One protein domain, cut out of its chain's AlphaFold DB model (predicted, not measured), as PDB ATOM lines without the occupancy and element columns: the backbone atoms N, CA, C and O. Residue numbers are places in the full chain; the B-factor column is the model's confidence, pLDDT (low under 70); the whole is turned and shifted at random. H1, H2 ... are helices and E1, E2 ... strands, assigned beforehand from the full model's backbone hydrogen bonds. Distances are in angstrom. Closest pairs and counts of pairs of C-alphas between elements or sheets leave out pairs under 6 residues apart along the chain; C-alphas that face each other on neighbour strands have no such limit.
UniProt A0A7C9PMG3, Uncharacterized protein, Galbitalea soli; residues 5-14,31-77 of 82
ATOM      1  N   SER A   5      32.339 112.280 180.594       95.06
ATOM      2  CA  SER A   5      31.452 112.351 179.423       95.06
ATOM      3  C   SER A   5      30.176 113.166 179.652       95.06
ATOM      4  O   SER A   5      29.563 113.651 178.692       95.06
ATOM      5  N   LYS A   6      29.768 113.369 180.915       95.75
ATOM      6  CA  LYS A   6      28.661 114.272 181.282       95.75
ATOM      7  C   LYS A   6      29.056 115.741 181.238       95.75
ATOM      8  O   LYS A   6      28.195 116.592 181.023       95.75
ATOM      9  N   THR A   7      30.340 116.031 181.412       94.06
ATOM     10  CA  THR A   7      30.871 117.397 181.479       94.06
ATOM     11  C   THR A   7      31.536 117.810 180.174       94.06
ATOM     12  O   THR A   7      31.400 118.963 179.758       94.06
ATOM     13  N   PHE A   8      32.215 116.878 179.511       95.00
ATOM     14  CA  PHE A   8      32.983 117.120 178.303       95.00
ATOM     15  C   PHE A   8      32.501 116.267 177.132       95.00
ATOM     16  O   PHE A   8      31.847 115.233 177.286       95.00
ATOM     17  N   GLU A   9      32.845 116.726 175.942       95.00
ATOM     18  CA  GLU A   9      32.696 116.002 174.690       95.00
ATOM     19  C   GLU A   9      33.954 116.180 173.846       95.00
ATOM     20  O   GLU A   9      34.615 117.216 173.930       95.00
ATOM     21  N   ALA A  10      34.273 115.166 173.045       93.94
ATOM     22  CA  ALA A  10      35.407 115.166 172.135       93.94
ATOM     23  C   ALA A  10      34.915 115.113 170.687       93.94
ATOM     24  O   ALA A  10      33.967 114.385 170.374       93.94
ATOM     25  N   GLU A  11      35.572 115.863 169.811       93.44
ATOM     26  CA  GLU A  11      35.270 115.940 168.384       93.44
ATOM     27  C   GLU A  11      36.564 116.082 167.575       93.44
ATOM     28  O   GLU A  11      37.518 116.718 168.023       93.44
ATOM     29  N   LEU A  12      36.583 115.504 166.371       91.38
ATOM     30  CA  LEU A  12      37.598 115.809 165.367       91.38
ATOM     31  C   LEU A  12      37.131 116.995 164.533       91.38
ATOM     32  O   LEU A  12      36.088 116.940 163.883       91.38
ATOM     33  N   VAL A  13      37.924 118.053 164.533       90.25
ATOM     34  CA  VAL A  13      37.683 119.255 163.742       90.25
ATOM     35  C   VAL A  13      38.664 119.256 162.582       90.25
ATOM     36  O   VAL A  13      39.857 119.048 162.779       90.25
ATOM     37  N   GLU A  14      38.183 119.488 161.362       85.81
ATOM     38  CA  GLU A  14      39.069 119.679 160.214       85.81
ATOM     39  C   GLU A  14      39.977 120.883 160.464       85.81
ATOM     40  O   GLU A  14      39.503 122.010 160.658       85.81
ATOM     41  N   GLU A  31      42.207 118.120 163.981       88.56
ATOM     42  CA  GLU A  31      42.522 118.412 165.371       88.56
ATOM     43  C   GLU A  31      41.506 117.689 166.254       88.56
ATOM     44  O   GLU A  31      40.301 117.763 166.010       88.56
ATOM     45  N   LEU A  32      41.971 117.009 167.298       90.62
ATOM     46  CA  LEU A  32      41.096 116.541 168.361       90.62
ATOM     47  C   LEU A  32      40.828 117.709 169.311       90.62
ATOM     48  O   LEU A  32      41.757 118.263 169.903       90.62
ATOM     49  N   VAL A  33      39.553 118.042 169.488       92.88
ATOM     50  CA  VAL A  33      39.093 119.081 170.408       92.88
ATOM     51  C   VAL A  33      38.208 118.454 171.475       92.88
ATOM     52  O   VAL A  33      37.187 117.843 171.162       92.88
ATOM     53  N   VAL A  34      38.567 118.659 172.740       93.06
ATOM     54  CA  VAL A  34      37.712 118.344 173.888       93.06
ATOM     55  C   VAL A  34      37.141 119.645 174.424       93.06
ATOM     56  O   VAL A  34      37.892 120.560 174.759       93.06
ATOM     57  N   ARG A  35      35.815 119.738 174.522       94.69
ATOM     58  CA  ARG A  35      35.100 120.941 174.968       94.69
ATOM     59  C   ARG A  35      34.136 120.635 176.101       94.69
ATOM     60  O   ARG A  35      33.639 119.517 176.238       94.69
ATOM     61  N   ARG A  36      33.845 121.645 176.911       94.75
ATOM     62  CA  ARG A  36      32.837 121.567 177.965       94.75
ATOM     63  C   ARG A  36      31.442 121.675 177.367       94.75
ATOM     64  O   ARG A  36      31.146 122.624 176.651       94.75
ATOM     65  N   ARG A  37      30.553 120.747 177.714       93.62
ATOM     66  CA  ARG A  37      29.181 120.702 177.178       93.62
ATOM     67  C   ARG A  37      28.328 121.905 177.578       93.62
ATOM     68  O   ARG A  37      27.457 122.317 176.826       93.62
ATOM     69  N   ALA A  38      28.555 122.439 178.778       93.25
ATOM     70  CA  ALA A  38      27.722 123.495 179.351       93.25
ATOM     71  C   ALA A  38      27.827 124.831 178.600       93.25
ATOM     72  O   ALA A  38      26.845 125.562 178.506       93.25
ATOM     73  N   ASP A  39      29.020 125.155 178.103       92.06
ATOM     74  CA  ASP A  39      29.348 126.486 177.580       92.06
ATOM     75  C   ASP A  39      30.204 126.454 176.301       92.06
ATOM     76  O   ASP A  39      30.424 127.490 175.680       92.06
ATOM     77  N   GLY A  40      30.646 125.270 175.871       91.06
ATOM     78  CA  GLY A  40      31.453 125.081 174.669       91.06
ATOM     79  C   GLY A  40      32.937 125.411 174.833       91.06
ATOM     80  O   GLY A  40      33.664 125.291 173.850       91.06
ATOM     81  N   SER A  41      33.415 125.799 176.024       89.94
ATOM     82  CA  SER A  41      34.829 126.146 176.231       89.94
ATOM     83  C   SER A  41      35.747 124.969 175.929       89.94
ATOM     84  O   SER A  41      35.538 123.857 176.421       89.94
ATOM     85  N   GLU A  42      36.791 125.232 175.151       90.88
ATOM     86  CA  GLU A  42      37.806 124.244 174.805       90.88
ATOM     87  C   GLU A  42      38.692 123.947 176.016       90.88
ATOM     88  O   GLU A  42      39.227 124.843 176.670       90.88
ATOM     89  N   LEU A  43      38.822 122.662 176.324       89.25
ATOM     90  CA  LEU A  43      39.690 122.158 177.377       89.25
ATOM     91  C   LEU A  43      41.041 121.720 176.808       89.25
ATOM     92  O   LEU A  43      42.069 121.993 177.424       89.25
ATOM     93  N   ILE A  44      41.009 121.019 175.673       87.50
ATOM     94  CA  ILE A  44      42.164 120.430 174.991       87.50
ATOM     95  C   ILE A  44      41.965 120.614 173.490       87.50
ATOM     96  O   ILE A  44      40.872 120.372 172.976       87.50
ATOM     97  N   ARG A  45      43.038 120.990 172.797       88.19
ATOM     98  CA  ARG A  45      43.142 120.968 171.341       88.19
ATOM     99  C   ARG A  45      44.500 120.383 170.988       88.19
ATOM    100  O   ARG A  45      45.518 120.954 171.365       88.19
ATOM    101  N   THR A  46      44.514 119.244 170.307       83.94
ATOM    102  CA  THR A  46      45.758 118.581 169.902       83.94
ATOM    103  C   THR A  46      45.682 118.137 168.441       83.94
ATOM    104  O   THR A  46      44.612 117.701 168.001       83.94
ATOM    105  N   PRO A  47      46.770 118.240 167.659       84.81
ATOM    106  CA  PRO A  47      46.821 117.667 166.319       84.81
ATOM    107  C   PRO A  47      46.522 116.164 166.368       84.81
ATOM    108  O   PRO A  47      47.170 115.420 167.103       84.81
ATOM    109  N   ALA A  48      45.546 115.706 165.586       82.38
ATOM    110  CA  ALA A  48      45.254 114.284 165.468       82.38
ATOM    111  C   ALA A  48      46.134 113.708 164.351       82.38
ATOM    112  O   ALA A  48      45.803 113.843 163.172       82.38
ATOM    113  N   GLU A  49      47.294 113.149 164.716       73.56
ATOM    114  CA  GLU A  49      48.284 112.659 163.748       73.56
ATOM    115  C   GLU A  49      47.671 111.736 162.679       73.56
ATOM    116  O   GLU A  49      46.740 110.962 162.915       73.56
ATOM    117  N   LEU A  50      48.211 111.886 161.467       59.19
ATOM    118  CA  LEU A  50      47.602 111.560 160.174       59.19
ATOM    119  C   LEU A  50      47.169 110.102 159.977       59.19
ATOM    120  O   LEU A  50      46.313 109.850 159.130       59.19
ATOM    121  N   ASP A  51      47.737 109.155 160.720       67.44
ATOM    122  CA  ASP A  51      47.535 107.734 160.439       67.44
ATOM    123  C   ASP A  51      46.232 107.165 161.025       67.44
ATOM    124  O   ASP A  51      45.699 106.204 160.469       67.44
ATOM    125  N   ALA A  52      45.678 107.745 162.103       79.00
ATOM    126  CA  ALA A  52      44.419 107.261 162.691       79.00
ATOM    127  C   ALA A  52      43.710 108.268 163.630       79.00
ATOM    128  O   ALA A  52      43.528 107.987 164.822       79.00
ATOM    129  N   PRO A  53      43.242 109.421 163.124       85.62
ATOM    130  CA  PRO A  53      42.555 110.424 163.944       85.62
ATOM    131  C   PRO A  53      41.284 109.875 164.617       85.62
ATOM    132  O   PRO A  53      40.972 110.233 165.752       85.62
ATOM    133  N   GLU A  54      40.572 108.955 163.961       88.44
ATOM    134  CA  GLU A  54      39.365 108.318 164.507       88.44
ATOM    135  C   GLU A  54      39.659 107.417 165.716       88.44
ATOM    136  O   GLU A  54      38.861 107.381 166.650       88.44
ATOM    137  N   LEU A  55      40.814 106.737 165.745       88.88
ATOM    138  CA  LEU A  55      41.218 105.909 166.891       88.88
ATOM    139  C   LEU A  55      41.547 106.770 168.112       88.88
ATOM    140  O   LEU A  55      41.203 106.404 169.236       88.88
ATOM    141  N   LEU A  56      42.175 107.929 167.893       88.31
ATOM    142  CA  LEU A  56      42.414 108.903 168.955       88.31
ATOM    143  C   LEU A  56      41.086 109.418 169.525       88.31
ATOM    144  O   LEU A  56      40.911 109.451 170.741       88.31
ATOM    145  N   LEU A  57      40.126 109.766 168.661       91.31
ATOM    146  CA  LEU A  57      38.793 110.186 169.095       91.31
ATOM    147  C   LEU A  57      38.075 109.091 169.895       91.31
ATOM    148  O   LEU A  57      37.481 109.397 170.928       91.31
ATOM    149  N   ASP A  58      38.109 107.840 169.434       93.06
ATOM    150  CA  ASP A  58      37.486 106.714 170.138       93.06
ATOM    151  C   ASP A  58      38.113 106.505 171.523       93.06
ATOM    152  O   ASP A  58      37.394 106.402 172.516       93.06
ATOM    153  N   THR A  59      39.444 106.578 171.602       92.38
ATOM    154  CA  THR A  59      40.197 106.494 172.862       92.38
ATOM    155  C   THR A  59      39.760 107.580 173.841       92.38
ATOM    156  O   THR A  59      39.389 107.287 174.971       92.38
ATOM    157  N   VAL A  60      39.707 108.837 173.398       92.88
ATOM    158  CA  VAL A  60      39.321 109.963 174.264       92.88
ATOM    159  C   VAL A  60      37.859 109.855 174.688       92.88
ATOM    160  O   VAL A  60      37.515 110.162 175.825       92.88
ATOM    161  N   ARG A  61      36.968 109.409 173.796       94.38
ATOM    162  CA  ARG A  61      35.552 109.193 174.132       94.38
ATOM    163  C   ARG A  61      35.377 108.077 175.152       94.38
ATOM    164  O   ARG A  61      34.505 108.200 176.009       94.38
ATOM    165  N   ARG A  62      36.185 107.023 175.056       95.25
ATOM    166  CA  ARG A  62      36.217 105.936 176.027       95.25
ATOM    167  C   ARG A  62      36.710 106.428 177.381       95.25
ATOM    168  O   ARG A  62      36.023 106.208 178.370       95.25
ATOM    169  N   ASP A  63      37.808 107.171 177.413       93.38
ATOM    170  CA  ASP A  63      38.339 107.737 178.654       93.38
ATOM    171  C   ASP A  63      37.357 108.720 179.290       93.38
ATOM    172  O   ASP A  63      37.172 108.713 180.500       93.38
ATOM    173  N   LEU A  64      36.638 109.514 178.491       95.25
ATOM    174  CA  LEU A  64      35.562 110.354 179.009       95.25
ATOM    175  C   LEU A  64      34.449 109.536 179.687       95.25
ATOM    176  O   LEU A  64      33.838 110.015 180.640       95.25
ATOM    177  N   ASP A  65      34.132 108.343 179.184       96.44
ATOM    178  CA  ASP A  65      33.070 107.499 179.741       96.44
ATOM    179  C   ASP A  65      33.531 106.691 180.962       96.44
ATOM    180  O   ASP A  65      32.772 106.530 181.919       96.44
ATOM    181  N   GLU A  66      34.779 106.219 180.944       95.69
ATOM    182  CA  GLU A  66      35.363 105.373 181.986       95.69
ATOM    183  C   GLU A  66      35.947 106.188 183.155       95.69
ATOM    184  O   GLU A  66      35.851 105.752 184.304       95.69
ATOM    185  N   MET A  67      36.516 107.370 182.890       95.75
ATOM    186  CA  MET A  67      37.171 108.218 183.891       95.75
ATOM    187  C   MET A  67      36.233 109.275 184.466       95.75
ATOM    188  O   MET A  67      35.299 109.777 183.829       95.75
ATOM    189  N   THR A  68      36.524 109.681 185.694       95.62
ATOM    190  CA  THR A  68      35.893 110.851 186.307       95.62
ATOM    191  C   THR A  68      36.481 112.148 185.753       95.62
ATOM    192  O   THR A  68      37.519 112.150 185.098       95.62
ATOM    193  N   VAL A  69      35.819 113.282 186.005       91.69
ATOM    194  CA  VAL A  69      36.291 114.607 185.553       91.69
ATOM    195  C   VAL A  69      37.728 114.889 186.001       91.69
ATOM    196  O   VAL A  69      38.543 115.305 185.181       91.69
ATOM    197  N   ASP A  70      38.039 114.660 187.276       91.06
ATOM    198  CA  ASP A  70      39.364 114.926 187.838       91.06
ATOM    199  C   ASP A  70      40.431 113.980 187.275       91.06
ATOM    200  O   ASP A  70      41.525 114.431 186.946       91.06
ATOM    201  N   GLU A  71      40.105 112.694 187.103       92.94
ATOM    202  CA  GLU A  71      41.001 111.705 186.484       92.94
ATOM    203  C   GLU A  71      41.276 112.040 185.019       92.94
ATOM    204  O   GLU A  71      42.428 112.069 184.601       92.94
ATOM    205  N   PHE A  72      40.237 112.379 184.253       92.50
ATOM    206  CA  PHE A  72      40.387 112.760 182.854       92.50
ATOM    207  C   PHE A  72      41.247 114.019 182.707       92.50
ATOM    208  O   PHE A  72      42.137 114.066 181.867       92.50
ATOM    209  N   ILE A  73      41.012 115.046 183.532       89.62
ATOM    210  CA  ILE A  73      41.839 116.260 183.530       89.62
ATOM    211  C   ILE A  73      43.275 115.922 183.934       89.62
ATOM    212  O   ILE A  73      44.197 116.428 183.310       89.62
ATOM    213  N   ALA A  74      43.488 115.079 184.942       89.81
ATOM    214  CA  ALA A  74      44.832 114.688 185.337       89.81
ATOM    215  C   ALA A  74      45.561 113.940 184.212       89.81
ATOM    216  O   ALA A  74      46.704 114.259 183.946       89.81
ATOM    217  N   GLU A  75      44.922 113.008 183.512       86.94
ATOM    218  CA  GLU A  75      45.592 112.218 182.469       86.94
ATOM    219  C   GLU A  75      45.777 113.003 181.162       86.94
ATOM    220  O   GLU A  75      46.851 113.005 180.564       86.94
ATOM    221  N   TRP A  76      44.733 113.705 180.719       84.00
ATOM    222  CA  TRP A  76      44.698 114.351 179.405       84.00
ATOM    223  C   TRP A  76      45.097 115.821 179.428       84.00
ATOM    224  O   TRP A  76      45.431 116.399 178.392       84.00
ATOM    225  N   LYS A  77      45.057 116.448 180.603       74.25
ATOM    226  CA  LYS A  77      45.391 117.855 180.806       74.25
ATOM    227  C   LYS A  77      46.551 117.976 181.802       74.25
ATOM    228  O   LYS A  77      46.407 118.551 182.877       74.25
TER     229      LYS A  77
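What this domain is: This is residues 5 to 14 and 31 to 77 of the 82 residues of an uncharacterized protein of Galbitalea soli (UniProt A0A7C9PMG3). A small, strongly twisted sheet of three antiparallel strands has one long helix, H1, packed along one of its faces, over E1 and E2. A second, shorter helix, H2, follows H1 after a tight link and folds back the opposite way near the last residues of H1, close to it at Leu 64 and Phe 72, and only grazes the sheet. The printed part has 57 residues, with three named strands and then two named helices in the order E1, E2, E3, H1, H2; the sheet's order is E1, E2, E3, and the class is mixed, helices and strands. The whole is compact, with a radius of gyration of the C-alphas of 10.7 A, and spans 29 by 22 by 16 A.

Where its parts are: E1 is residues 8 to 14, 19.3 A from first to last C-alpha, and begins at C-alpha 8 at (32.983, 117.120, 178.303). After the cut, E2 is residues 31 to 36, 16.2 A long, and E3 is residues 42 to 48, 15.6 A long. H1, residues 53 to 66, runs 20.1 A from C-alpha 53 at (42.555, 110.424, 163.944). H2, residues 69 to 76, is 10.4 A long and ends at C-alpha 76 at (44.698, 114.351, 179.405).

How they stand to each other: E1 and E3 are the edge strands and E2 is the inner one. The sheet is only just strongly twisted, its C-alphas lying up to 4.4 A off their best plane. E1 and E2 are antiparallel at 150 degrees, with N 9 and O 35 within hydrogen-bond range at 2.9 A and N 33 and O 11 at 2.8 A. E2 and E3 form a hairpin, antiparallel at 165 degrees, with N 32 and O 46 within hydrogen-bond range at 2.8 A. H1 is on the sheet at a height over the sheet of 8.8 A, one layer of two, helix and sheet. It lies over E1 and E2 and runs along the strands, at 1 degrees to E1 on the local plane. The closest C-alphas of E1 and H1 are those of Ala 10 and Arg 61, 6.3 A apart. H1 and H2 are close but not clearly touching, the closest C-alphas being those of Leu 64 and Phe 72, 6.6 A apart. They run opposite ways at a shallow tilt of 32 degrees, only just short of steep. H2 only grazes the sheet, with its residues 69 to 76. In H1 and H2 every O i to N i+4 pair is within hydrogen-bond range.

The domain as a whole: The C-alphas farthest apart are those of Ala 38 and Asp 51, at 31.6 A. Residues 15 to 30 are cut out between E1 and E2, and C-alphas 14 and 31 are 6.3 A apart across the cut. Of the links that are printed whole, E2 to E3, E3 to H1 and H1 to H2 are tight. The mean pLDDT of the printed part is 89.6, and residues 50 to 51 are under 70.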